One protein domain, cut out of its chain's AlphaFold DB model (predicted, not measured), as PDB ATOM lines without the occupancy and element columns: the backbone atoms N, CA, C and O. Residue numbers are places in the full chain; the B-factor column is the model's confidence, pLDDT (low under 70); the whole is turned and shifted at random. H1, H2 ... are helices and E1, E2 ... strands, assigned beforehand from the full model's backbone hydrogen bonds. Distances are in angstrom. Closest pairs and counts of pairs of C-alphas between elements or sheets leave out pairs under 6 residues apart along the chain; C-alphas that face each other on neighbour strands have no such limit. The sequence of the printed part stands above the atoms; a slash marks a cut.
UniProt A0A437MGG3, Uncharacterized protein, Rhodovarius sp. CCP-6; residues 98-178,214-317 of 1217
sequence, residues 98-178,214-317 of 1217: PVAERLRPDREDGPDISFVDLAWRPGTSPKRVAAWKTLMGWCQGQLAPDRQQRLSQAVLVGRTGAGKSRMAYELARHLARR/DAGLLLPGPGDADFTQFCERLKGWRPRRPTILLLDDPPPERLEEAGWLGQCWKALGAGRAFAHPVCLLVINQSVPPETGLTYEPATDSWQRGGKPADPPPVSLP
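This is residues 98 to 178 and 214 to 317 of the 1217 residues of an uncharacterized protein of Rhodovarius sp. CCP-6 (UniProt A0A437MGG3). A twisted sheet of five parallel strands forms the core, with H1 and H2 over one face and H5 over the other; H3 packs on H5. The small hairpin E5 and E6 and residues 98 to 125, a long stretch with no named element, lie toward opposite ends of the longest axis. The 185 printed residues hold five named helices and seven named strands, in the order H1 E1 H2 E2 H3 E3 H4 H5 E4 E5 E6 E7. The large sheet runs E2 E3 E4 E1 E7; the class is mixed, helices and strands, with under half of the residues, 87, in named elements. The whole is compact, with a radius of gyration of the C-alphas of 16.7 A and spans of 55 by 42 by 33 A.

The sheet holds E2, residues 214 to 217; E3, residues 243 to 248, 15.9 A; E4, residues 278 to 283, 15.9 A; E1, residues 151 to 158, 23.8 A; and E7, residues 314 to 316. H1, residues 126 to 139, is 19.8 A long and begins with C-alpha 126 at (-40.371, -19.564, 6.594). H2 is residues 164 to 175, 16.3 A; H3 227 to 236, 14.4 A; H4 252 to 256; H5 260 to 270, 14.8 A. E5 is residues 293 to 296 and E6 301 to 304. E7 ends with C-alpha 316 at (-32.052, -13.155, 3.323).

E3 and E4 are parallel, with N 245 and O 279 2.8 A apart, within hydrogen-bond range. So are N 216 and O 244 of E2 and E3, 3.0 A, N 154 and O 280 of E1 and E4, 2.9 A, and N 157 and O 314 of E1 and E7, 2.9 A. H1 and H2 are on the same face, at heights over the sheet of 8.3 A and 7.2 A. They touch at Met 136 and Leu 171, their closest C-alphas, 7.4 A apart, at a steep tilt of 51 degrees. H5 is on the opposite face, at a height of 10.1 A, and lies over E4. H3, not on the sheet, touches H5; their closest C-alphas, Lys 235 and Ala 267, are 4.7 A apart. H4 is close to H5 but not clearly touching, with C-alphas 254 and 260 5.9 A apart. The hairpin E5 and E6 has N 303 and O 294 at 2.7 A. In H1 to H5 every O i to N i+4 pair is within hydrogen-bond range.

The C-alphas farthest apart, Pro 111 and Ala 298, are 55.5 A apart. Residues 179 to 213 are not printed; C-alphas 178 and 214 are 9.9 A apart across the cut. The link from H1 to E1 is long. The mean pLDDT of the printed part is 74.4; residues 98 to 123 and 250 to 259 are among those under 70.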
ATOM      1  N   PRO A  98     -16.753 -24.763 -12.942       64.38
ATOM      2  CA  PRO A  98     -17.865 -25.603 -12.525       64.38
ATOM      3  C   PRO A  98     -18.175 -25.370 -11.047       64.38
ATOM      4  O   PRO A  98     -17.268 -25.311 -10.218       64.38
ATOM      5  N   VAL A  99     -19.465 -25.341 -10.688       61.94
ATOM      6  CA  VAL A  99     -19.896 -25.452  -9.282       61.94
ATOM      7  C   VAL A  99     -19.633 -26.891  -8.813       61.94
ATOM      8  O   VAL A  99     -20.524 -27.742  -8.767       61.94
ATOM      9  N   ALA A 100     -18.361 -27.219  -8.611       52.59
ATOM     10  CA  ALA A 100     -17.872 -28.491  -8.098       52.59
ATOM     11  C   ALA A 100     -17.614 -28.382  -6.584       52.59
ATOM     12  O   ALA A 100     -17.693 -27.305  -5.999       52.59
ATOM     13  N   GLU A 101     -17.229 -29.489  -5.948       47.59
ATOM     14  CA  GLU A 101     -16.627 -29.516  -4.598       47.59
ATOM     15  C   GLU A 101     -15.373 -28.616  -4.456       47.59
ATOM     16  O   GLU A 101     -14.861 -28.431  -3.355       47.59
ATOM     17  N   ARG A 102     -14.844 -28.101  -5.576       44.16
ATOM     18  CA  ARG A 102     -13.431 -27.751  -5.769       44.16
ATOM     19  C   ARG A 102     -13.055 -26.274  -5.762       44.16
ATOM     20  O   ARG A 102     -11.887 -25.983  -5.961       44.16
ATOM     21  N   LEU A 103     -13.961 -25.340  -5.503       41.66
ATOM     22  CA  LEU A 103     -13.567 -23.929  -5.422       41.66
ATOM     23  C   LEU A 103     -13.393 -23.524  -3.964       41.66
ATOM     24  O   LEU A 103     -14.222 -22.820  -3.393       41.66
ATOM     25  N   ARG A 104     -12.307 -24.016  -3.353       44.34
ATOM     26  CA  ARG A 104     -11.711 -23.356  -2.190       44.34
ATOM     27  C   ARG A 104     -10.186 -23.246  -2.334       44.34
ATOM     28  O   ARG A 104      -9.556 -24.207  -2.776       44.34
ATOM     29  N   PRO A 105      -9.612 -22.094  -1.942       38.03
ATOM     30  CA  PRO A 105      -8.183 -21.788  -2.007       38.03
ATOM     31  C   PRO A 105      -7.185 -22.777  -1.422       38.03
ATOM     32  O   PRO A 105      -6.008 -22.778  -1.774       38.03
ATOM     33  N   ASP A 106      -7.630 -23.585  -0.475       39.59
ATOM     34  CA  ASP A 106      -6.772 -24.310   0.446       39.59
ATOM     35  C   ASP A 106      -6.438 -25.738  -0.003       39.59
ATOM     36  O   ASP A 106      -5.693 -26.428   0.691       39.59
ATOM     37  N   ARG A 107      -6.950 -26.199  -1.153       38.06
ATOM     38  CA  ARG A 107      -7.036 -27.641  -1.431       38.06
ATOM     39  C   ARG A 107      -6.057 -28.235  -2.446       38.06
ATOM     40  O   ARG A 107      -6.146 -29.438  -2.672       38.06
ATOM     41  N   GLU A 108      -5.140 -27.472  -3.042       37.00
ATOM     42  CA  GLU A 108      -4.278 -28.067  -4.083       37.00
ATOM     43  C   GLU A 108      -3.039 -28.817  -3.564       37.00
ATOM     44  O   GLU A 108      -2.686 -29.803  -4.197       37.00
ATOM     45  N   ASP A 109      -2.476 -28.519  -2.379       38.31
ATOM     46  CA  ASP A 109      -1.249 -29.219  -1.917       38.31
ATOM     47  C   ASP A 109      -1.200 -29.605  -0.419       38.31
ATOM     48  O   ASP A 109      -0.193 -30.134   0.054       38.31
ATOM     49  N   GLY A 110      -2.264 -29.366   0.360       39.81
ATOM     50  CA  GLY A 110      -2.298 -29.657   1.802       39.81
ATOM     51  C   GLY A 110      -3.269 -30.791   2.163       39.81
ATOM     52  O   GLY A 110      -4.471 -30.620   1.955       39.81
ATOM     53  N   PRO A 111      -2.821 -31.923   2.740       35.91
ATOM     54  CA  PRO A 111      -3.684 -33.078   3.028       35.91
ATOM     55  C   PRO A 111      -4.771 -32.870   4.111       35.91
ATOM     56  O   PRO A 111      -5.658 -33.712   4.216       35.91
ATOM     57  N   ASP A 112      -4.784 -31.756   4.859       38.66
ATOM     58  CA  ASP A 112      -5.537 -31.659   6.130       38.66
ATOM     59  C   ASP A 112      -6.660 -30.604   6.212       38.66
ATOM     60  O   ASP A 112      -7.190 -30.329   7.290       38.66
ATOM     61  N   ILE A 113      -7.105 -30.011   5.099       40.59
ATOM     62  CA  ILE A 113      -8.268 -29.097   5.116       40.59
ATOM     63  C   ILE A 113      -9.410 -29.682   4.282       40.59
ATOM     64  O   ILE A 113      -9.864 -29.124   3.287       40.59
ATOM     65  N   SER A 114      -9.897 -30.858   4.689       40.47
ATOM     66  CA  SER A 114     -11.221 -31.306   4.255       40.47
ATOM     67  C   SER A 114     -12.259 -30.429   4.952       40.47
ATOM     68  O   SER A 114     -12.318 -30.383   6.178       40.47
ATOM     69  N   PHE A 115     -13.072 -29.690   4.210       47.53
ATOM     70  CA  PHE A 115     -14.271 -29.102   4.800       47.53
ATOM     71  C   PHE A 115     -15.286 -30.198   5.092       47.53
ATOM     72  O   PHE A 115     -15.356 -31.182   4.358       47.53
ATOM     73  N   VAL A 116     -16.043 -30.045   6.177       52.84
ATOM     74  CA  VAL A 116     -17.179 -30.930   6.437       52.84
ATOM     75  C   VAL A 116     -18.270 -30.563   5.439       52.84
ATOM     76  O   VAL A 116     -18.760 -29.431   5.442       52.84
ATOM     77  N   ASP A 117     -18.627 -31.505   4.568       53.66
ATOM     78  CA  ASP A 117     -19.767 -31.369   3.667       53.66
ATOM     79  C   ASP A 117     -21.052 -31.415   4.489       53.66
ATOM     80  O   ASP A 117     -21.632 -32.461   4.774       53.66
ATOM     81  N   LEU A 118     -21.479 -30.237   4.926       54.19
ATOM     82  CA  LEU A 118     -22.704 -30.083   5.681       54.19
ATOM     83  C   LEU A 118     -23.897 -30.260   4.745       54.19
ATOM     84  O   LEU A 118     -24.149 -29.387   3.906       54.19
ATOM     85  N   ALA A 119     -24.662 -31.335   4.947       59.19
ATOM     86  CA  ALA A 119     -25.937 -31.563   4.276       59.19
ATOM     87  C   ALA A 119     -26.778 -30.280   4.317       59.19
ATOM     88  O   ALA A 119     -27.171 -29.808   5.388       59.19
ATOM     89  N   TRP A 120     -27.003 -29.663   3.158       60.06
ATOM     90  CA  TRP A 120     -27.761 -28.426   3.106       60.06
ATOM     91  C   TRP A 120     -29.246 -28.724   2.948       60.06
ATOM     92  O   TRP A 120     -29.669 -29.544   2.131       60.06
ATOM     93  N   ARG A 121     -30.050 -28.023   3.743       66.38
ATOM     94  CA  ARG A 121     -31.504 -27.972   3.616       66.38
ATOM     95  C   ARG A 121     -31.915 -26.501   3.477       66.38
ATOM     96  O   ARG A 121     -31.266 -25.652   4.093       66.38
ATOM     97  N   PRO A 122     -33.016 -26.194   2.757       64.38
ATOM     98  CA  PRO A 122     -33.608 -24.847   2.686       64.38
ATOM     99  C   PRO A 122     -33.890 -24.225   4.048       64.38
ATOM    100  O   PRO A 122     -34.039 -23.010   4.165       64.38
ATOM    101  N   GLY A 123     -33.927 -25.080   5.061       68.94
ATOM    102  CA  GLY A 123     -34.227 -24.730   6.415       68.94
ATOM    103  C   GLY A 123     -35.711 -24.840   6.729       68.94
ATOM    104  O   GLY A 123     -36.521 -25.114   5.846       68.94
ATOM    105  N   THR A 124     -36.064 -24.645   7.993       73.69
ATOM    106  CA  THR A 124     -37.444 -24.534   8.486       73.69
ATOM    107  C   THR A 124     -37.882 -23.077   8.590       73.69
ATOM    108  O   THR A 124     -39.082 -22.806   8.613       73.69
ATOM    109  N   SER A 125     -36.937 -22.126   8.586       77.81
ATOM    110  CA  SER A 125     -37.245 -20.695   8.587       77.81
ATOM    111  C   SER A 125     -38.164 -20.336   7.407       77.81
ATOM    112  O   SER A 125     -37.740 -20.466   6.250       77.81
ATOM    113  N   PRO A 126     -39.394 -19.832   7.651       81.62
ATOM    114  CA  PRO A 126     -40.371 -19.564   6.594       81.62
ATOM    115  C   PRO A 126     -39.827 -18.661   5.488       81.62
ATOM    116  O   PRO A 126     -40.126 -18.848   4.313       81.62
ATOM    117  N   LYS A 127     -38.974 -17.707   5.859       82.19
ATOM    118  CA  LYS A 127     -38.370 -16.746   4.941       82.19
ATOM    119  C   LYS A 127     -37.194 -17.334   4.141       82.19
ATOM    120  O   LYS A 127     -37.093 -17.019   2.961       82.19
ATOM    121  N   ARG A 128     -36.362 -18.232   4.699       83.25
ATOM    122  CA  ARG A 128     -35.358 -18.976   3.901       83.25
ATOM    123  C   ARG A 128     -36.031 -19.928   2.924       83.25
ATOM    124  O   ARG A 128     -35.638 -19.999   1.763       83.25
ATOM    125  N   VAL A 129     -37.082 -20.611   3.377       87.06
ATOM    126  CA  VAL A 129     -37.918 -21.459   2.522       87.06
ATOM    127  C   VAL A 129     -38.566 -20.624   1.420       87.06
ATOM    128  O   VAL A 129     -38.574 -21.054   0.269       87.06
ATOM    129  N   ALA A 130     -39.074 -19.430   1.735       88.56
ATOM    130  CA  ALA A 130     -39.622 -18.509   0.744       88.56
ATOM    131  C   ALA A 130     -38.552 -18.029  -0.247       88.56
ATOM    132  O   ALA A 130     -38.796 -18.072  -1.450       88.56
ATOM    133  N   ALA A 131     -37.359 -17.652   0.221       89.81
ATOM    134  CA  ALA A 131     -36.235 -17.262  -0.629       89.81
ATOM    135  C   ALA A 131     -35.822 -18.400  -1.572       89.81
ATOM    136  O   ALA A 131     -35.750 -18.208  -2.784       89.81
ATOM    137  N   TRP A 132     -35.658 -19.614  -1.042       91.69
ATOM    138  CA  TRP A 132     -35.375 -20.811  -1.831       91.69
ATOM    139  C   TRP A 132     -36.459 -21.089  -2.872       91.69
ATOM    140  O   TRP A 132     -36.149 -21.290  -4.043       91.69
ATOM    141  N   LYS A 133     -37.737 -21.076  -2.469       90.56
ATOM    142  CA  LYS A 133     -38.875 -21.281  -3.378       90.56
ATOM    143  C   LYS A 133     -38.926 -20.212  -4.467       90.56
ATOM    144  O   LYS A 133     -39.180 -20.555  -5.615       90.56
ATOM    145  N   THR A 134     -38.646 -18.958  -4.125       91.12
ATOM    146  CA  THR A 134     -38.608 -17.836  -5.074       91.12
ATOM    147  C   THR A 134     -37.494 -18.038  -6.097       91.12
ATOM    148  O   THR A 134     -37.751 -18.001  -7.296       91.12
ATOM    149  N   LEU A 135     -36.274 -18.352  -5.651       92.00
ATOM    150  CA  LEU A 135     -35.145 -18.615  -6.549       92.00
ATOM    151  C   LEU A 135     -35.368 -19.856  -7.428       92.00
ATOM    152  O   LEU A 135     -35.052 -19.841  -8.618       92.00
ATOM    153  N   MET A 136     -35.951 -20.920  -6.869       90.62
ATOM    154  CA  MET A 136     -36.338 -22.116  -7.620       90.62
ATOM    155  C   MET A 136     -37.420 -21.811  -8.662       90.62
ATOM    156  O   MET A 136     -37.285 -22.235  -9.809       90.62
ATOM    157  N   GLY A 137     -38.463 -21.063  -8.292       88.38
ATOM    158  CA  GLY A 137     -39.538 -20.646  -9.197       88.38
ATOM    159  C   GLY A 137     -39.034 -19.743 -10.325       88.38
ATOM    160  O   GLY A 137     -39.443 -19.908 -11.476       88.38
ATOM    161  N   TRP A 138     -38.081 -18.861 -10.017       89.69
ATOM    162  CA  TRP A 138     -37.369 -18.040 -10.993       89.69
ATOM    163  C   TRP A 138     -36.590 -18.896 -11.993       89.69
ATOM    164  O   TRP A 138     -36.826 -18.785 -13.195       89.69
ATOM    165  N   CYS A 139     -35.751 -19.826 -11.521       87.12
ATOM    166  CA  CYS A 139     -35.009 -20.721 -12.413       87.12
ATOM    167  C   CYS A 139     -35.956 -21.571 -13.275       87.12
ATOM    168  O   CYS A 139     -35.771 -21.715 -14.479       87.12
ATOM    169  N   GLN A 140     -37.025 -22.115 -12.695       83.44
ATOM    170  CA  GLN A 140     -37.968 -22.979 -13.412       83.44
ATOM    171  C   GLN A 140     -38.897 -22.228 -14.381       83.44
ATOM    172  O   GLN A 140     -39.719 -22.862 -15.048       83.44
ATOM    173  N   GLY A 141     -38.767 -20.903 -14.491       73.19
ATOM    174  CA  GLY A 141     -39.562 -20.080 -15.396       73.19
ATOM    175  C   GLY A 141     -41.019 -19.910 -14.964       73.19
ATOM    176  O   GLY A 141     -41.841 -19.520 -15.787       73.19
ATOM    177  N   GLN A 142     -41.351 -20.200 -13.700       59.12
ATOM    178  CA  GLN A 142     -42.649 -19.840 -13.112       59.12
ATOM    179  C   GLN A 142     -42.737 -18.335 -12.820       59.12
ATOM    180  O   GLN A 142     -43.833 -17.791 -12.789       59.12
ATOM    181  N   LEU A 143     -41.582 -17.686 -12.634       52.69
ATOM    182  CA  LEU A 143     -41.433 -16.252 -12.351       52.69
ATOM    183  C   LEU A 143     -40.598 -15.520 -13.424       52.69
ATOM    184  O   LEU A 143     -40.097 -14.432 -13.177       52.69
ATOM    185  N   ALA A 144     -40.341 -16.135 -14.585       47.03
ATOM    186  CA  ALA A 144     -39.552 -15.492 -15.642       47.03
ATOM    187  C   ALA A 144     -40.478 -14.832 -16.684       47.03
ATOM    188  O   ALA A 144     -41.384 -15.508 -17.187       47.03
ATOM    189  N   PRO A 145     -40.249 -13.559 -17.053       41.28
ATOM    190  CA  PRO A 145     -41.045 -12.876 -18.062       41.28
ATOM    191  C   PRO A 145     -40.758 -13.452 -19.456       41.28
ATOM    192  O   PRO A 145     -39.677 -13.284 -20.005       41.28
ATOM    193  N   ASP A 146     -41.769 -14.109 -20.023       53.53
ATOM    194  CA  ASP A 146     -41.865 -14.607 -21.399       53.53
ATOM    195  C   ASP A 146     -40.818 -15.663 -21.838       53.53
ATOM    196  O   ASP A 146     -39.607 -15.539 -21.662       53.53
ATOM    197  N   ARG A 147     -41.269 -16.711 -22.546       52.72
ATOM    198  CA  ARG A 147     -40.388 -17.738 -23.155       52.72
ATOM    199  C   ARG A 147     -39.374 -17.146 -24.145       52.72
ATOM    200  O   ARG A 147     -38.453 -17.854 -24.568       52.72
ATOM    201  N   GLN A 148     -39.572 -15.890 -24.538       56.12
ATOM    202  CA  GLN A 148     -38.676 -15.121 -25.392       56.12
ATOM    203  C   GLN A 148     -37.388 -14.687 -24.673       56.12
ATOM    204  O   GLN A 148     -36.328 -14.702 -25.304       56.12
ATOM    205  N   GLN A 149     -37.417 -14.385 -23.368       67.19
ATOM    206  CA  GLN A 149     -36.207 -14.008 -22.630       67.19
ATOM    207  C   GLN A 149     -35.499 -15.254 -22.094       67.19
ATOM    208  O   GLN A 149     -35.675 -15.703 -20.965       67.19
ATOM    209  N   ARG A 150     -34.653 -15.837 -22.950       81.06
ATOM    210  CA  ARG A 150     -33.785 -16.977 -22.604       81.06
ATOM    211  C   ARG A 150     -32.638 -16.582 -21.655       81.06
ATOM    212  O   ARG A 150     -31.876 -17.455 -21.267       81.06
ATOM    213  N   LEU A 151     -32.496 -15.307 -21.293       88.81
ATOM    214  CA  LEU A 151     -31.543 -14.793 -20.307       88.81
ATOM    215  C   LEU A 151     -32.328 -14.055 -19.218       88.81
ATOM    216  O   LEU A 151     -33.108 -13.161 -19.533       88.81
ATOM    217  N   SER A 152     -32.109 -14.409 -17.954       89.00
ATOM    218  CA  SER A 152     -32.754 -13.776 -16.802       89.00
ATOM    219  C   SER A 152     -31.740 -13.491 -15.698       89.00
ATOM    220  O   SER A 152     -30.716 -14.169 -15.596       89.00
ATOM    221  N   GLN A 153     -32.028 -12.489 -14.872       91.62
ATOM    222  CA  GLN A 153     -31.194 -12.088 -13.740       91.62
ATOM    223  C   GLN A 153     -32.028 -12.055 -12.466       91.62
ATOM    224  O   GLN A 153     -33.137 -11.525 -12.486       91.62
ATOM    225  N   ALA A 154     -31.462 -12.541 -11.367       93.25
ATOM    226  CA  ALA A 154     -31.969 -12.327 -10.019       93.25
ATOM    227  C   ALA A 154     -30.832 -11.868  -9.101       93.25
ATOM    228  O   ALA A 154     -29.656 -12.127  -9.371       93.25
ATOM    229  N   VAL A 155     -31.191 -11.199  -8.007       92.81
ATOM    230  CA  VAL A 155     -30.241 -10.741  -6.988       92.81
ATOM    231  C   VAL A 155     -30.604 -11.380  -5.653       92.81
ATOM    232  O   VAL A 155     -31.740 -11.258  -5.203       92.81
ATOM    233  N   LEU A 156     -29.647 -12.061  -5.027       93.38
ATOM    234  CA  LEU A 156     -29.725 -12.596  -3.673       93.38
ATOM    235  C   LEU A 156     -28.948 -11.675  -2.729       93.38
ATOM    236  O   LEU A 156     -27.716 -11.654  -2.750       93.38
ATOM    237  N   VAL A 157     -29.679 -10.934  -1.897       88.19
ATOM    238  CA  VAL A 157     -29.130  -9.945  -0.956       88.19
ATOM    239  C   VAL A 157     -29.261 -10.383   0.497       88.19
ATOM    240  O   VAL A 157     -30.010 -11.303   0.819       88.19
ATOM    241  N   GLY A 158     -28.518  -9.745   1.401       81.50
ATOM    242  CA  GLY A 158     -28.533 -10.065   2.832       81.50
ATOM    243  C   GLY A 158     -27.193  -9.783   3.508       81.50
ATOM    244  O   GLY A 158     -26.165  -9.653   2.848       81.50
ATOM    245  N   ARG A 159     -27.163  -9.721   4.841       71.88
ATOM    246  CA  ARG A 159     -25.922  -9.407   5.578       71.88
ATOM    247  C   ARG A 159     -24.837 -10.478   5.395       71.88
ATOM    248  O   ARG A 159     -25.109 -11.618   4.996       71.88
ATOM    249  N   THR A 160     -23.587 -10.119   5.681       66.62
ATOM    250  CA  THR A 160     -22.484 -11.081   5.825       66.62
ATOM    251  C   THR A 160     -22.876 -12.177   6.815       66.62
ATOM    252  O   THR A 160     -23.508 -11.908   7.834       66.62
ATOM    253  N   GLY A 161     -22.576 -13.435   6.489       67.00
ATOM    254  CA  GLY A 161     -22.933 -14.579   7.336       67.00
ATOM    255  C   GLY A 161     -24.378 -15.082   7.203       67.00
ATOM    256  O   GLY A 161     -24.653 -16.186   7.655       67.00
ATOM    257  N   ALA A 162     -25.281 -14.390   6.490       72.19
ATOM    258  CA  ALA A 162     -26.669 -14.848   6.292       72.19
ATOM    259  C   ALA A 162     -26.806 -16.164   5.482       72.19
ATOM    260  O   ALA A 162     -27.909 -16.664   5.276       72.19
ATOM    261  N   GLY A 163     -25.694 -16.728   4.996       77.19
ATOM    262  CA  GLY A 163     -25.676 -17.977   4.234       77.19
ATOM    263  C   GLY A 163     -26.044 -17.824   2.756       77.19
ATOM    264  O   GLY A 163     -26.352 -18.830   2.125       77.19
ATOM    265  N   LYS A 164     -25.996 -16.604   2.196       86.19
ATOM    266  CA  LYS A 164     -26.357 -16.308   0.794       86.19
ATOM    267  C   LYS A 164     -25.607 -17.180  -0.208       86.19
ATOM    268  O   LYS A 164     -26.233 -17.929  -0.950       86.19
ATOM    269  N   SER A 165     -24.275 -17.128  -0.174       83.88
ATOM    270  CA  SER A 165     -23.418 -17.883  -1.084       83.88
ATOM    271  C   SER A 165     -23.716 -19.371  -0.961       83.88
ATOM    272  O   SER A 165     -23.995 -20.032  -1.954       83.88
ATOM    273  N   ARG A 166     -23.818 -19.889   0.271       79.06
ATOM    274  CA  ARG A 166     -24.197 -21.286   0.512       79.06
ATOM    275  C   ARG A 166     -25.563 -21.635  -0.087       79.06
ATOM    276  O   ARG A 166     -25.653 -22.637  -0.781       79.06
ATOM    277  N   MET A 167     -26.601 -20.825   0.125       85.75
ATOM    278  CA  MET A 167     -27.915 -21.044  -0.491       85.75
ATOM    279  C   MET A 167     -27.821 -21.063  -2.021       85.75
ATOM    280  O   MET A 167     -28.415 -21.933  -2.646       85.75
ATOM    281  N   ALA A 168     -27.062 -20.148  -2.624       89.25
ATOM    282  CA  ALA A 168     -26.885 -20.080  -4.072       89.25
ATOM    283  C   ALA A 168     -26.124 -21.290  -4.639       89.25
ATOM    284  O   ALA A 168     -26.550 -21.873  -5.637       89.25
ATOM    285  N   TYR A 169     -25.041 -21.719  -3.985       84.50
ATOM    286  CA  TYR A 169     -24.306 -22.930  -4.360       84.50
ATOM    287  C   TYR A 169     -25.186 -24.172  -4.272       84.50
ATOM    288  O   TYR A 169     -25.162 -25.016  -5.165       84.50
ATOM    289  N   GLU A 170     -25.990 -24.276  -3.222       81.19
ATOM    290  CA  GLU A 170     -26.861 -25.425  -2.994       81.19
ATOM    291  C   GLU A 170     -28.065 -25.422  -3.932       81.19
ATOM    292  O   GLU A 170     -28.454 -26.474  -4.437       81.19
ATOM    293  N   LEU A 171     -28.581 -24.242  -4.281       87.12
ATOM    294  CA  LEU A 171     -29.563 -24.064  -5.348       87.12
ATOM    295  C   LEU A 171     -29.002 -24.573  -6.669       87.12
ATOM    296  O   LEU A 171     -29.637 -25.377  -7.353       87.12
ATOM    297  N   ALA A 172     -27.783 -24.155  -7.006       86.25
ATOM    298  CA  ALA A 172     -27.123 -24.561  -8.231       86.25
ATOM    299  C   ALA A 172     -26.843 -26.075  -8.265       86.25
ATOM    300  O   ALA A 172     -27.091 -26.724  -9.284       86.25
ATOM    301  N   ARG A 173     -26.411 -26.671  -7.144       77.31
ATOM    302  CA  ARG A 173     -26.232 -28.129  -6.994       77.31
ATOM    303  C   ARG A 173     -27.550 -28.885  -7.144       77.31
ATOM    304  O   ARG A 173     -27.603 -29.872  -7.884       77.31
ATOM    305  N   HIS A 174     -28.606 -28.396  -6.494       80.00
ATOM    306  CA  HIS A 174     -29.946 -28.968  -6.549       80.00
ATOM    307  C   HIS A 174     -30.503 -28.958  -7.980       80.00
ATOM    308  O   HIS A 174     -30.917 -30.003  -8.487       80.00
ATOM    309  N   LEU A 175     -30.432 -27.814  -8.669       81.75
ATOM    310  CA  LEU A 175     -30.838 -27.672 -10.073       81.75
ATOM    311  C   LEU A 175     -30.009 -28.567 -11.001       81.75
ATOM    312  O   LEU A 175     -30.552 -29.212 -11.901       81.75
ATOM    313  N   ALA A 176     -28.702 -28.670 -10.759       76.62
ATOM    314  CA  ALA A 176     -27.814 -29.532 -11.530       76.62
ATOM    315  C   ALA A 176     -28.001 -31.032 -11.239       76.62
ATOM    316  O   ALA A 176     -27.406 -31.865 -11.932       76.62
ATOM    317  N   ARG A 177     -28.818 -31.389 -10.233       71.56
ATOM    318  CA  ARG A 177     -29.011 -32.760  -9.726       71.56
ATOM    319  C   ARG A 177     -27.688 -33.470  -9.449       71.56
ATOM    320  O   ARG A 177     -27.530 -34.665  -9.719       71.56
ATOM    321  N   ARG A 178     -26.719 -32.714  -8.939       58.84
ATOM    322  CA  ARG A 178     -25.471 -33.262  -8.417       58.84
ATOM    323  C   ARG A 178     -25.774 -33.758  -7.006       58.84
ATOM    324  O   ARG A 178     -26.433 -33.058  -6.244       58.84
ATOM    325  N   ASP A 214     -27.051 -27.065 -15.985       82.31
ATOM    326  CA  ASP A 214     -25.655 -26.680 -15.780       82.31
ATOM    327  C   ASP A 214     -25.560 -25.629 -14.672       82.31
ATOM    328  O   ASP A 214     -26.480 -24.840 -14.469       82.31
ATOM    329  N   ALA A 215     -24.438 -25.630 -13.958       85.00
ATOM    330  CA  ALA A 215     -24.152 -24.704 -12.872       85.00
ATOM    331  C   ALA A 215     -22.688 -24.262 -12.959       85.00
ATOM    332  O   ALA A 215     -21.785 -25.101 -12.849       85.00
ATOM    333  N   GLY A 216     -22.464 -22.963 -13.155       85.50
ATOM    334  CA  GLY A 216     -21.131 -22.373 -13.279       85.50
ATOM    335  C   GLY A 216     -20.977 -21.109 -12.443       85.50
ATOM    336  O   GLY A 216     -21.939 -20.373 -12.240       85.50
ATOM    337  N   LEU A 217     -19.765 -20.864 -11.959       83.50
ATOM    338  CA  LEU A 217     -19.348 -19.583 -11.407       83.50
ATOM    339  C   LEU A 217     -18.794 -18.707 -12.528       83.50
ATOM    340  O   LEU A 217     -18.006 -19.169 -13.356       83.50
ATOM    341  N   LEU A 218     -19.205 -17.443 -12.538       83.94
ATOM    342  CA  LEU A 218     -18.646 -16.417 -13.410       83.94
ATOM    343  C   LEU A 218     -17.420 -15.807 -12.734       83.94
ATOM    344  O   LEU A 218     -17.509 -14.804 -12.029       83.94
ATOM    345  N   LEU A 219     -16.279 -16.450 -12.951       73.62
ATOM    346  CA  LEU A 219     -14.969 -15.981 -12.518       73.62
ATOM    347  C   LEU A 219     -14.082 -15.827 -13.759       73.62
ATOM    348  O   LEU A 219     -14.118 -16.715 -14.616       73.62
ATOM    349  N   PRO A 220     -13.284 -14.749 -13.873       66.06
ATOM    350  CA  PRO A 220     -12.239 -14.673 -14.886       66.06
ATOM    351  C   PRO A 220     -11.312 -15.879 -14.746       66.06
ATOM    352  O   PRO A 220     -10.894 -16.225 -13.638       66.06
ATOM    353  N   GLY A 221     -11.020 -16.544 -15.858       60.34
ATOM    354  CA  GLY A 221     -10.123 -17.691 -15.851       60.34
ATOM    355  C   GLY A 221      -8.682 -17.256 -15.562       60.34
ATOM    356  O   GLY A 221      -8.313 -16.124 -15.867       60.34
ATOM    357  N   PRO A 222      -7.813 -18.154 -15.064       49.62
ATOM    358  CA  PRO A 222      -6.395 -17.848 -14.838       49.62
ATOM    359  C   PRO A 222      -5.630 -17.456 -16.119       49.62
ATOM    360  O   PRO A 222      -4.519 -16.939 -16.029       49.62
ATOM    361  N   GLY A 223      -6.211 -17.710 -17.299       56.12
ATOM    362  CA  GLY A 223      -5.686 -17.298 -18.603       56.12
ATOM    363  C   GLY A 223      -6.258 -15.990 -19.160       56.12
ATOM    364  O   GLY A 223      -5.790 -15.559 -20.210       56.12
ATOM    365  N   ASP A 224      -7.241 -15.359 -18.508       62.59
ATOM    366  CA  ASP A 224      -7.718 -14.035 -18.920       62.59
ATOM    367  C   ASP A 224      -6.707 -12.979 -18.474       62.59
ATOM    368  O   ASP A 224      -6.537 -12.735 -17.278       62.59
ATOM    369  N   ALA A 225      -6.026 -12.349 -19.433       57.69
ATOM    370  CA  ALA A 225      -5.088 -11.276 -19.118       57.69
ATOM    371  C   ALA A 225      -5.811 -10.022 -18.596       57.69
ATOM    372  O   ALA A 225      -5.245  -9.263 -17.816       57.69
ATOM    373  N   ASP A 226      -7.070  -9.824 -18.990       72.06
ATOM    374  CA  ASP A 226      -7.927  -8.746 -18.512       72.06
ATOM    375  C   ASP A 226      -9.417  -9.143 -18.542       72.06
ATOM    376  O   ASP A 226      -9.828 -10.167 -19.096       72.06
ATOM    377  N   PHE A 227     -10.258  -8.316 -17.919       75.81
ATOM    378  CA  PHE A 227     -11.705  -8.531 -17.876       75.81
ATOM    379  C   PHE A 227     -12.387  -8.396 -19.252       75.81
ATOM    380  O   PHE A 227     -13.444  -8.991 -19.486       75.81
ATOM    381  N   THR A 228     -11.781  -7.659 -20.183       80.00
ATOM    382  CA  THR A 228     -12.296  -7.498 -21.547       80.00
ATOM    383  C   THR A 228     -12.251  -8.829 -22.290       80.00
ATOM    384  O   THR A 228     -13.247  -9.222 -22.895       80.00
ATOM    385  N   GLN A 229     -11.144  -9.569 -22.185       79.94
ATOM    386  CA  GLN A 229     -11.006 -10.915 -22.744       79.94
ATOM    387  C   GLN A 229     -12.044 -11.870 -22.158       79.94
ATOM    388  O   GLN A 229     -12.708 -12.581 -22.912       79.94
ATOM    389  N   PHE A 230     -12.262 -11.828 -20.840       82.31
ATOM    390  CA  PHE A 230     -13.331 -12.598 -20.204       82.31
ATOM    391  C   PHE A 230     -14.707 -12.270 -20.811       82.31
ATOM    392  O   PHE A 230     -15.450 -13.178 -21.191       82.31
ATOM    393  N   CYS A 231     -15.031 -10.984 -20.977       85.38
ATOM    394  CA  CYS A 231     -16.280 -10.551 -21.606       85.38
ATOM    395  C   CYS A 231     -16.395 -10.993 -23.071       85.38
ATOM    396  O   CYS A 231     -17.471 -11.417 -23.489       85.38
ATOM    397  N   GLU A 232     -15.321 -10.933 -23.862       84.75
ATOM    398  CA  GLU A 232     -15.316 -11.431 -25.244       84.75
ATOM    399  C   GLU A 232     -15.576 -12.942 -25.305       84.75
ATOM    400  O   GLU A 232     -16.398 -13.408 -26.101       84.75
ATOM    401  N   ARG A 233     -14.967 -13.721 -24.403       81.75
ATOM    402  CA  ARG A 233     -15.250 -15.160 -24.298       81.75
ATOM    403  C   ARG A 233     -16.695 -15.418 -23.870       81.75
ATOM    404  O   ARG A 233     -17.351 -16.303 -24.423       81.75
ATOM    405  N   LEU A 234     -17.230 -14.603 -22.962       86.38
ATOM    406  CA  LEU A 234     -18.621 -14.686 -22.515       86.38
ATOM    407  C   LEU A 234     -19.622 -14.339 -23.636       86.38
ATOM    408  O   LEU A 234     -20.659 -14.994 -23.736       86.38
ATOM    409  N   LYS A 235     -19.296 -13.400 -24.541       87.31
ATOM    410  CA  LYS A 235     -20.092 -13.113 -25.758       87.31
ATOM    411  C   LYS A 235     -20.182 -14.321 -26.691       87.31
ATOM    412  O   LYS A 235     -21.226 -14.564 -27.311       87.31
ATOM    413  N   GLY A 236     -19.091 -15.079 -26.804       82.38
ATOM    414  CA  GLY A 236     -19.018 -16.312 -27.593       82.38
ATOM    415  C   GLY A 236     -19.654 -17.530 -26.917       82.38
ATOM    416  O   GLY A 236     -19.984 -18.502 -27.596       82.38
ATOM    417  N   TRP A 237     -19.863 -17.489 -25.599       85.31
ATOM    418  CA  TRP A 237     -20.341 -18.630 -24.822       85.31
ATOM    419  C   TRP A 237     -21.794 -19.011 -25.150       85.31
ATOM    420  O   TRP A 237     -22.665 -18.160 -25.353       85.31
ATOM    421  N   ARG A 238     -22.068 -20.321 -25.204       80.12
ATOM    422  CA  ARG A 238     -23.395 -20.883 -25.497       80.12
ATOM    423  C   ARG A 238     -23.720 -22.025 -24.522       80.12
ATOM    424  O   ARG A 238     -22.921 -22.952 -24.407       80.12
ATOM    425  N   PRO A 239     -24.881 -22.001 -23.842       76.75
ATOM    426  CA  PRO A 239     -25.304 -23.075 -22.950       76.75
ATOM    427  C   PRO A 239     -25.828 -24.283 -23.745       76.75
ATOM    428  O   PRO A 239     -26.636 -24.117 -24.657       76.75
ATOM    429  N   ARG A 240     -25.467 -25.513 -23.347       72.62
ATOM    430  CA  ARG A 240     -26.025 -26.773 -23.912       72.62
ATOM    431  C   ARG A 240     -27.398 -27.147 -23.356       72.62
ATOM    432  O   ARG A 240     -28.100 -28.014 -23.876       72.62
ATOM    433  N   ARG A 241     -27.724 -26.603 -22.188       74.44
ATOM    434  CA  ARG A 241     -28.898 -26.941 -21.379       74.44
ATOM    435  C   ARG A 241     -29.235 -25.762 -20.462       74.44
ATOM    436  O   ARG A 241     -28.451 -24.814 -20.412       74.44
ATOM    437  N   PRO A 242     -30.405 -25.757 -19.791       84.06
ATOM    438  CA  PRO A 242     -30.700 -24.754 -18.771       84.06
ATOM    439  C   PRO A 242     -29.500 -24.564 -17.847       84.06
ATOM    440  O   PRO A 242     -28.960 -25.555 -17.360       84.06
ATOM    441  N   THR A 243     -29.033 -23.330 -17.690       86.00
ATOM    442  CA  THR A 243     -27.788 -23.031 -16.977       86.00
ATOM    443  C   THR A 243     -28.046 -21.969 -15.921       86.00
ATOM    444  O   THR A 243     -28.624 -20.929 -16.225       86.00
ATOM    445  N   ILE A 244     -27.591 -22.212 -14.692       90.69
ATOM    446  CA  ILE A 244     -27.482 -21.187 -13.654       90.69
ATOM    447  C   ILE A 244     -26.029 -20.718 -13.560       90.69
ATOM    448  O   ILE A 244     -25.098 -21.522 -13.469       90.69
ATOM    449  N   LEU A 245     -25.848 -19.406 -13.617       91.50
ATOM    450  CA  LEU A 245     -24.579 -18.721 -13.455       91.50
ATOM    451  C   LEU A 245     -24.593 -18.021 -12.101       91.50
ATOM    452  O   LEU A 245     -25.522 -17.271 -11.808       91.50
ATOM    453  N   LEU A 246     -23.588 -18.282 -11.276       91.25
ATOM    454  CA  LEU A 246     -23.425 -17.646  -9.977       91.25
ATOM    455  C   LEU A 246     -22.386 -16.535 -10.080       91.25
ATOM    456  O   LEU A 246     -21.298 -16.744 -10.620       91.25
ATOM    457  N   LEU A 247     -22.731 -15.373  -9.538       89.44
ATOM    458  CA  LEU A 247     -21.849 -14.227  -9.404       89.44
ATOM    459  C   LEU A 247     -21.753 -13.865  -7.923       89.44
ATOM    460  O   LEU A 247     -22.652 -13.209  -7.401       89.44
ATOM    461  N   ASP A 248     -20.727 -14.367  -7.240       85.12
ATOM    462  CA  ASP A 248     -20.604 -14.294  -5.780       85.12
ATOM    463  C   ASP A 248     -19.750 -13.102  -5.339       85.12
ATOM    464  O   ASP A 248     -18.559 -13.075  -5.620       85.12
ATOM    465  N   ASP A 249     -20.388 -12.130  -4.683       71.75
ATOM    466  CA  ASP A 249     -19.811 -10.925  -4.067       71.75
ATOM    467  C   ASP A 249     -18.775 -10.203  -4.951       71.75
ATOM    468  O   ASP A 249     -17.588 -10.152  -4.615       71.75
ATOM    469  N   PRO A 250     -19.184  -9.657  -6.116       66.56
ATOM    470  CA  PRO A 250     -18.261  -8.885  -6.935       66.56
ATOM    471  C   PRO A 250     -17.693  -7.701  -6.135       66.56
ATOM    472  O   PRO A 250     -18.472  -7.006  -5.479       66.56
ATOM    473  N   PRO A 251     -16.373  -7.432  -6.198       56.62
ATOM    474  CA  PRO A 251     -15.745  -6.362  -5.427       56.62
ATOM    475  C   PRO A 251     -16.473  -5.018  -5.624       56.62
ATOM    476  O   PRO A 251     -16.733  -4.667  -6.778       56.62
ATOM    477  N   PRO A 252     -16.763  -4.243  -4.558       50.59
ATOM    478  CA  PRO A 252     -17.528  -2.992  -4.642       50.59
ATOM    479  C   PRO A 252     -16.926  -1.989  -5.622       50.59
ATOM    480  O   PRO A 252     -17.622  -1.393  -6.431       50.59
ATOM    481  N   GLU A 253     -15.603  -1.888  -5.638       49.62
ATOM    482  CA  GLU A 253     -14.883  -0.967  -6.512       49.62
ATOM    483  C   GLU A 253     -14.948  -1.396  -7.991       49.62
ATOM    484  O   GLU A 253     -14.771  -0.566  -8.866       49.62
ATOM    485  N   ARG A 254     -15.237  -2.677  -8.299       53.91
ATOM    486  CA  ARG A 254     -15.542  -3.144  -9.672       53.91
ATOM    487  C   ARG A 254     -16.999  -2.900 -10.071       53.91
ATOM    488  O   ARG A 254     -17.342  -3.003 -11.249       53.91
ATOM    489  N   LEU A 255     -17.869  -2.646  -9.097       51.19
ATOM    490  CA  LEU A 255     -19.217  -2.139  -9.340       51.19
ATOM    491  C   LEU A 255     -19.116  -0.630  -9.642       51.19
ATOM    492  O   LEU A 255     -19.574  -0.181 -10.692       51.19
ATOM    493  N   GLU A 256     -18.363   0.106  -8.818       46.38
ATOM    494  CA  GLU A 256     -18.119   1.549  -8.964       46.38
ATOM    495  C   GLU A 256     -17.264   1.920 -10.195       46.38
ATOM    496  O   GLU A 256     -17.579   2.900 -10.877       46.38
ATOM    497  N   GLU A 257     -16.260   1.116 -10.574       51.31
ATOM    498  CA  GLU A 257     -15.584   1.194 -11.880       51.31
ATOM    499  C   GLU A 257     -16.501   0.653 -12.991       51.31
ATOM    500  O   GLU A 257     -16.320  -0.435 -13.537       51.31
ATOM    501  N   ALA A 258     -17.530   1.438 -13.313       49.91
ATOM    502  CA  ALA A 258     -18.314   1.404 -14.544       49.91
ATOM    503  C   ALA A 258     -18.592  -0.004 -15.114       49.91
ATOM    504  O   ALA A 258     -18.234  -0.359 -16.245       49.91
ATOM    505  N   GLY A 259     -19.364  -0.779 -14.355       67.44
ATOM    506  CA  GLY A 259     -20.243  -1.767 -14.951       67.44
ATOM    507  C   GLY A 259     -19.617  -3.125 -15.201       67.44
ATOM    508  O   GLY A 259     -19.914  -3.703 -16.232       67.44
ATOM    509  N   TRP A 260     -18.845  -3.700 -14.279       76.44
ATOM    510  CA  TRP A 260     -18.440  -5.111 -14.388       76.44
ATOM    511  C   TRP A 260     -19.647  -6.045 -14.559       76.44
ATOM    512  O   TRP A 260     -19.757  -6.782 -15.541       76.44
ATOM    513  N   LEU A 261     -20.633  -5.934 -13.661       84.38
ATOM    514  CA  LEU A 261     -21.903  -6.647 -13.788       84.38
ATOM    515  C   LEU A 261     -22.636  -6.262 -15.083       84.38
ATOM    516  O   LEU A 261     -23.151  -7.135 -15.779       84.38
ATOM    517  N   GLY A 262     -22.643  -4.971 -15.427       85.12
ATOM    518  CA  GLY A 262     -23.242  -4.461 -16.661       85.12
ATOM    519  C   GLY A 262     -22.577  -5.003 -17.932       85.12
ATOM    520  O   GLY A 262     -23.265  -5.279 -18.907       85.12
ATOM    521  N   GLN A 263     -21.264  -5.219 -17.924       86.56
ATOM    522  CA  GLN A 263     -20.448  -5.743 -19.014       86.56
ATOM    523  C   GLN A 263     -20.610  -7.254 -19.122       86.56
ATOM    524  O   GLN A 263     -20.832  -7.732 -20.227       86.56
ATOM    525  N   CYS A 264     -20.622  -7.994 -18.006       86.94
ATOM    526  CA  CYS A 264     -21.005  -9.409 -17.980       86.94
ATOM    527  C   CYS A 264     -22.422  -9.601 -18.537       86.94
ATOM    528  O   CYS A 264     -22.650 -10.442 -19.405       86.94
ATOM    529  N   TRP A 265     -23.374  -8.783 -18.080       89.44
ATOM    530  CA  TRP A 265     -24.758  -8.809 -18.546       89.44
ATOM    531  C   TRP A 265     -24.870  -8.446 -20.029       89.44
ATOM    532  O   TRP A 265     -25.524  -9.153 -20.793       89.44
ATOM    533  N   LYS A 266     -24.176  -7.392 -20.469       89.06
ATOM    534  CA  LYS A 266     -24.111  -6.974 -21.874       89.06
ATOM    535  C   LYS A 266     -23.414  -8.017 -22.742       89.06
ATOM    536  O   LYS A 266     -23.850  -8.226 -23.864       89.06
ATOM    537  N   ALA A 267     -22.374  -8.683 -22.254       88.88
ATOM    538  CA  ALA A 267     -21.674  -9.751 -22.961       88.88
ATOM    539  C   ALA A 267     -22.579 -10.975 -23.142       88.88
ATOM    540  O   ALA A 267     -22.728 -11.457 -24.263       88.88
ATOM    541  N   LEU A 268     -23.264 -11.404 -22.075       88.06
ATOM    542  CA  LEU A 268     -24.287 -12.452 -22.140       88.06
ATOM    543  C   LEU A 268     -25.440 -12.062 -23.079       88.06
ATOM    544  O   LEU A 268     -25.930 -12.900 -23.831       88.06
ATOM    545  N   GLY A 269     -25.862 -10.796 -23.064       87.31
ATOM    546  CA  GLY A 269     -26.947 -10.277 -23.902       87.31
ATOM    547  C   GLY A 269     -26.561  -9.963 -25.352       87.31
ATOM    548  O   GLY A 269     -27.441  -9.883 -26.203       87.31
ATOM    549  N   ALA A 270     -25.271  -9.790 -25.656       82.50
ATOM    550  CA  ALA A 270     -24.783  -9.459 -26.998       82.50
ATOM    551  C   ALA A 270     -24.790 -10.664 -27.956       82.50
ATOM    552  O   ALA A 270     -24.698 -10.489 -29.172       82.50
ATOM    553  N   GLY A 271     -24.901 -11.887 -27.430       63.59
ATOM    554  CA  GLY A 271     -25.105 -13.089 -28.235       63.59
ATOM    555  C   GLY A 271     -26.510 -13.152 -28.850       63.59
ATOM    556  O   GLY A 271     -27.480 -12.645 -28.292       63.59
ATOM    557  N   ARG A 272     -26.650 -13.833 -30.000       62.50
ATOM    558  CA  ARG A 272     -27.965 -14.262 -30.523       62.50
ATOM    559  C   ARG A 272     -28.725 -15.037 -29.432       62.50
ATOM    560  O   ARG A 272     -28.096 -15.717 -28.626       62.50
ATOM    561  N   ALA A 273     -30.061 -14.959 -29.427       68.94
ATOM    562  CA  ALA A 273     -30.929 -15.553 -28.402       68.94
ATOM    563  C   ALA A 273     -30.472 -16.961 -27.964       68.94
ATOM    564  O   ALA A 273     -30.415 -17.878 -28.788       68.94
ATOM    565  N   PHE A 274     -30.162 -17.141 -26.671       77.38
ATOM    566  CA  PHE A 274     -29.687 -18.425 -26.147       77.38
ATOM    567  C   PHE A 274     -30.647 -19.555 -26.502       77.38
ATOM    568  O   PHE A 274     -31.857 -19.389 -26.396       77.38
ATOM    569  N   ALA A 275     -30.137 -20.731 -26.877       74.88
ATOM    570  CA  ALA A 275     -30.957 -21.917 -27.152       74.88
ATOM    571  C   ALA A 275     -31.667 -22.468 -25.889       74.88
ATOM    572  O   ALA A 275     -32.696 -23.150 -25.967       74.88
ATOM    573  N   HIS A 276     -31.123 -22.151 -24.715       77.19
ATOM    574  CA  HIS A 276     -31.556 -22.632 -23.408       77.19
ATOM    575  C   HIS A 276     -31.666 -21.465 -22.425       77.19
ATOM    576  O   HIS A 276     -30.972 -20.471 -22.621       77.19
ATOM    577  N   PRO A 277     -32.524 -21.564 -21.393       85.50
ATOM    578  CA  PRO A 277     -32.588 -20.537 -20.365       85.50
ATOM    579  C   PRO A 277     -31.248 -20.432 -19.626       85.50
ATOM    580  O   PRO A 277     -30.664 -21.444 -19.231       85.50
ATOM    581  N   VAL A 278     -30.784 -19.202 -19.451       88.19
ATOM    582  CA  VAL A 278     -29.614 -18.810 -18.672       88.19
ATOM    583  C   VAL A 278     -30.108 -17.924 -17.537       88.19
ATOM    584  O   VAL A 278     -30.732 -16.890 -17.771       88.19
ATOM    585  N   CYS A 279     -29.844 -18.341 -16.308       91.44
ATOM    586  CA  CYS A 279     -30.238 -17.638 -15.097       91.44
ATOM    587  C   CYS A 279     -28.979 -17.126 -14.398       91.44
ATOM    588  O   CYS A 279     -28.200 -17.922 -13.883       91.44
ATOM    589  N   LEU A 280     -28.766 -15.812 -14.388       92.69
ATOM    590  CA  LEU A 280     -27.673 -15.167 -13.666       92.69
ATOM    591  C   LEU A 280     -28.128 -14.791 -12.254       92.69
ATOM    592  O   LEU A 280     -28.958 -13.899 -12.090       92.69
ATOM    593  N   LEU A 281     -27.584 -15.461 -11.241       93.81
ATOM    594  CA  LEU A 281     -27.821 -15.148  -9.837       93.81
ATOM    595  C   LEU A 281     -26.665 -14.309  -9.292       93.81
ATOM    596  O   LEU A 281     -25.557 -14.814  -9.107       93.81
ATOM    597  N   VAL A 282     -26.942 -13.037  -9.020       92.00
ATOM    598  CA  VAL A 282     -26.001 -12.118  -8.375       92.00
ATOM    599  C   VAL A 282     -26.145 -12.234  -6.867       92.00
ATOM    600  O   VAL A 282     -27.227 -12.006  -6.338       92.00
ATOM    601  N   ILE A 283     -25.076 -12.589  -6.169       90.75
ATOM    602  CA  ILE A 283     -25.043 -12.726  -4.716       90.75
ATOM    603  C   ILE A 283     -24.252 -11.534  -4.192       90.75
ATOM    604  O   ILE A 283     -23.085 -11.380  -4.527       90.75
ATOM    605  N   ASN A 284     -24.877 -10.665  -3.406       84.12
ATOM    606  CA  ASN A 284     -24.212  -9.474  -2.872       84.12
ATOM    607  C   ASN A 284     -24.821  -9.109  -1.505       84.12
ATOM    608  O   ASN A 284     -25.829  -9.680  -1.085       84.12
ATOM    609  N   GLN A 285     -24.195  -8.225  -0.738       76.06
ATOM    610  CA  GLN A 285     -24.747  -7.705   0.508       76.06
ATOM    611  C   GLN A 285     -25.940  -6.773   0.265       76.06
ATOM    612  O   GLN A 285     -26.962  -6.886   0.948       76.06
ATOM    613  N   SER A 286     -25.818  -5.900  -0.734       78.69
ATOM    614  CA  SER A 286     -26.830  -4.945  -1.191       78.69
ATOM    615  C   SER A 286     -27.180  -5.188  -2.661       78.69
ATOM    616  O   SER A 286     -26.560  -6.011  -3.333       78.69
ATOM    617  N   VAL A 287     -28.217  -4.514  -3.162       80.75
ATOM    618  CA  VAL A 287     -28.573  -4.579  -4.584       80.75
ATOM    619  C   VAL A 287     -27.578  -3.721  -5.372       80.75
ATOM    620  O   VAL A 287     -27.531  -2.516  -5.127       80.75
ATOM    621  N   PRO A 288     -26.792  -4.299  -6.302       78.88
ATOM    622  CA  PRO A 288     -25.853  -3.521  -7.107       78.88
ATOM    623  C   PRO A 288     -26.599  -2.535  -8.020       78.88
ATOM    624  O   PRO A 288     -27.577  -2.950  -8.660       78.88
ATOM    625  N   PRO A 289     -26.164  -1.268  -8.141       73.44
ATOM    626  CA  PRO A 289     -26.848  -0.271  -8.970       73.44
ATOM    627  C   PRO A 289     -26.892  -0.659 -10.460       73.44
ATOM    628  O   PRO A 289     -27.854  -0.352 -11.164       73.44
ATOM    629  N   GLU A 290     -25.923  -1.441 -10.942       79.50
ATOM    630  CA  GLU A 290     -25.816  -1.910 -12.332       79.50
ATOM    631  C   GLU A 290     -26.924  -2.899 -12.714       79.50
ATOM    632  O   GLU A 290     -27.135  -3.181 -13.894       79.50
ATOM    633  N   THR A 291     -27.650  -3.443 -11.733       82.19
ATOM    634  CA  THR A 291     -28.816  -4.304 -11.987       82.19
ATOM    635  C   THR A 291     -30.015  -3.531 -12.540       82.19
ATOM    636  O   THR A 291     -31.006  -4.153 -12.950       82.19
ATOM    637  N   GLY A 292     -29.950  -2.190 -12.524       84.62
ATOM    638  CA  GLY A 292     -31.050  -1.298 -12.883       84.62
ATOM    639  C   GLY A 292     -32.242  -1.410 -11.932       84.62
ATOM    640  O   GLY A 292     -33.357  -1.069 -12.325       84.62
ATOM    641  N   LEU A 293     -32.023  -1.959 -10.732       83.62
ATOM    642  CA  LEU A 293     -33.038  -2.121  -9.703       83.62
ATOM    643  C   LEU A 293     -33.017  -0.918  -8.763       83.62
ATOM    644  O   LEU A 293     -32.012  -0.645  -8.114       83.62
ATOM    645  N   THR A 294     -34.146  -0.230  -8.665       83.62
ATOM    646  CA  THR A 294     -34.354   0.914  -7.773       83.62
ATOM    647  C   THR A 294     -35.456   0.581  -6.785       83.62
ATOM    648  O   THR A 294     -36.496   0.059  -7.176       83.62
ATOM    649  N   TYR A 295     -35.252   0.850  -5.502       80.81
ATOM    650  CA  TYR A 295     -36.301   0.658  -4.505       80.81
ATOM    651  C   TYR A 295     -37.222   1.882  -4.496       80.81
ATOM    652  O   TYR A 295     -36.734   2.996  -4.321       80.81
ATOM    653  N   GLU A 296     -38.527   1.685  -4.707       83.31
ATOM    654  CA  GLU A 296     -39.535   2.742  -4.570       83.31
ATOM    655  C   GLU A 296     -40.207   2.636  -3.188       83.31
ATOM    656  O   GLU A 296     -40.985   1.702  -2.964       83.31
ATOM    657  N   PRO A 297     -39.940   3.576  -2.256       64.31
ATOM    658  CA  PRO A 297     -40.483   3.514  -0.897       64.31
ATOM    659  C   PRO A 297     -42.009   3.634  -0.849       64.31
ATOM    660  O   PRO A 297     -42.642   3.046   0.019       64.31
ATOM    661  N   ALA A 298     -42.608   4.380  -1.786       71.69
ATOM    662  CA  ALA A 298     -44.049   4.632  -1.813       71.69
ATOM    663  C   ALA A 298     -44.872   3.356  -2.044       71.69
ATOM    664  O   ALA A 298     -45.986   3.236  -1.535       71.69
ATOM    665  N   THR A 299     -44.328   2.407  -2.804       73.56
ATOM    666  CA  THR A 299     -44.980   1.133  -3.129       73.56
ATOM    667  C   THR A 299     -44.362  -0.054  -2.391       73.56
ATOM    668  O   THR A 299     -44.787  -1.182  -2.627       73.56
ATOM    669  N   ASP A 300     -43.353   0.189  -1.544       77.38
ATOM    670  CA  ASP A 300     -42.526  -0.832  -0.885       77.38
ATOM    671  C   ASP A 300     -42.066  -1.932  -1.862       77.38
ATOM    672  O   ASP A 300     -42.153  -3.135  -1.613       77.38
ATOM    673  N   SER A 301     -41.625  -1.517  -3.053       84.62
ATOM    674  CA  SER A 301     -41.312  -2.454  -4.129       84.62
ATOM    675  C   SER A 301     -40.041  -2.073  -4.863       84.62
ATOM    676  O   SER A 301     -39.812  -0.908  -5.189       84.62
ATOM    677  N   TRP A 302     -39.247  -3.078  -5.211       86.69
ATOM    678  CA  TRP A 302     -38.162  -2.904  -6.164       86.69
ATOM    679  C   TRP A 302     -38.718  -2.730  -7.566       86.69
ATOM    680  O   TRP A 302     -39.641  -3.438  -7.960       86.69
ATOM    681  N   GLN A 303     -38.123  -1.821  -8.323       88.44
ATOM    682  CA  GLN A 303     -38.495  -1.504  -9.687       88.44
ATOM    683  C   GLN A 303     -37.325  -1.672 -10.641       88.44
ATOM    684  O   GLN A 303     -36.176  -1.457 -10.274       88.44
ATOM    685  N   ARG A 304     -37.629  -2.019 -11.889       87.19
ATOM    686  CA  ARG A 304     -36.701  -2.037 -13.016       87.19
ATOM    687  C   ARG A 304     -37.315  -1.239 -14.159       87.19
ATOM    688  O   ARG A 304     -38.318  -1.654 -14.734       87.19
ATOM    689  N   GLY A 305     -36.728  -0.086 -14.478       88.38
ATOM    690  CA  GLY A 305     -37.252   0.803 -15.523       88.38
ATOM    691  C   GLY A 305     -38.670   1.318 -15.236       88.38
ATOM    692  O   GLY A 305     -39.506   1.322 -16.137       88.38
ATOM    693  N   GLY A 306     -38.957   1.690 -13.981       86.88
ATOM    694  CA  GLY A 306     -40.251   2.252 -13.557       86.88
ATOM    695  C   GLY A 306     -41.399   1.243 -13.429       86.88
ATOM    696  O   GLY A 306     -42.556   1.634 -13.300       86.88
ATOM    697  N   LYS A 307     -41.113  -0.061 -13.513       88.88
ATOM    698  CA  LYS A 307     -42.083  -1.142 -13.279       88.88
ATOM    699  C   LYS A 307     -41.608  -2.024 -12.131       88.88
ATOM    700  O   LYS A 307     -40.394  -2.178 -12.010       88.88
ATOM    701  N   PRO A 308     -42.504  -2.654 -11.351       87.31
ATOM    702  CA  PRO A 308     -42.113  -3.644 -10.354       87.31
ATOM    703  C   PRO A 308     -41.159  -4.684 -10.950       87.31
ATOM    704  O   PRO A 308     -41.405  -5.224 -12.030       87.31
ATOM    705  N   ALA A 309     -40.038  -4.910 -10.275       83.75
ATOM    706  CA  ALA A 309     -39.024  -5.859 -10.690       83.75
ATOM    707  C   ALA A 309     -39.566  -7.286 -10.569       83.75
ATOM    708  O   ALA A 309     -40.109  -7.654  -9.528       83.75
ATOM    709  N   ASP A 310     -39.371  -8.091 -11.614       81.31
ATOM    710  CA  ASP A 310     -39.740  -9.505 -11.629       81.31
ATOM    711  C   ASP A 310     -38.562 -10.363 -12.145       81.31
ATOM    712  O   ASP A 310     -38.196 -10.253 -13.323       81.31
ATOM    713  N   PRO A 311     -37.910 -11.166 -11.279       82.44
ATOM    714  CA  PRO A 311     -38.157 -11.259  -9.840       82.44
ATOM    715  C   PRO A 311     -37.616 -10.031  -9.076       82.44
ATOM    716  O   PRO A 311     -36.594  -9.455  -9.472       82.44
ATOM    717  N   PRO A 312     -38.230  -9.646  -7.941       85.88
ATOM    718  CA  PRO A 312     -37.622  -8.690  -7.023       85.88
ATOM    719  C   PRO A 312     -36.359  -9.295  -6.374       85.88
ATOM    720  O   PRO A 312     -36.227 -10.524  -6.310       85.88
ATOM    721  N   PRO A 313     -35.429  -8.468  -5.854       89.50
ATOM    722  CA  PRO A 313     -34.329  -8.931  -5.017       89.50
ATOM    723  C   PRO A 313     -34.804  -9.881  -3.922       89.50
ATOM    724  O   PRO A 313     -35.658  -9.549  -3.097       89.50
ATOM    725  N   VAL A 314     -34.212 -11.068  -3.895       91.12
ATOM    726  CA  VAL A 314     -34.476 -12.066  -2.868       91.12
ATOM    727  C   VAL A 314     -33.602 -11.727  -1.672       91.12
ATOM    728  O   VAL A 314     -32.384 -11.880  -1.715       91.12
ATOM    729  N   SER A 315     -34.216 -11.239  -0.600       85.62
ATOM    730  CA  SER A 315     -33.502 -10.884   0.625       85.62
ATOM    731  C   SER A 315     -33.455 -12.059   1.598       85.62
ATOM    732  O   SER A 315     -34.484 -12.669   1.900       85.62
ATOM    733  N   LEU A 316     -32.264 -12.348   2.125       82.81
ATOM    734  CA  LEU A 316     -32.052 -13.155   3.323       82.81
ATOM    735  C   LEU A 316     -31.851 -12.223   4.527       82.81
ATOM    736  O   LEU A 316     -30.787 -11.616   4.682       82.81
ATOM    737  N   PRO A 317     -32.863 -12.091   5.399       71.62
ATOM    738  CA  PRO A 317     -32.769 -11.306   6.618       71.62
ATOM    739  C   PRO A 317     -31.578 -11.681   7.493       71.62
ATOM    740  O   PRO A 317     -31.276 -12.854   7.701       71.62
TER     741      PRO A 317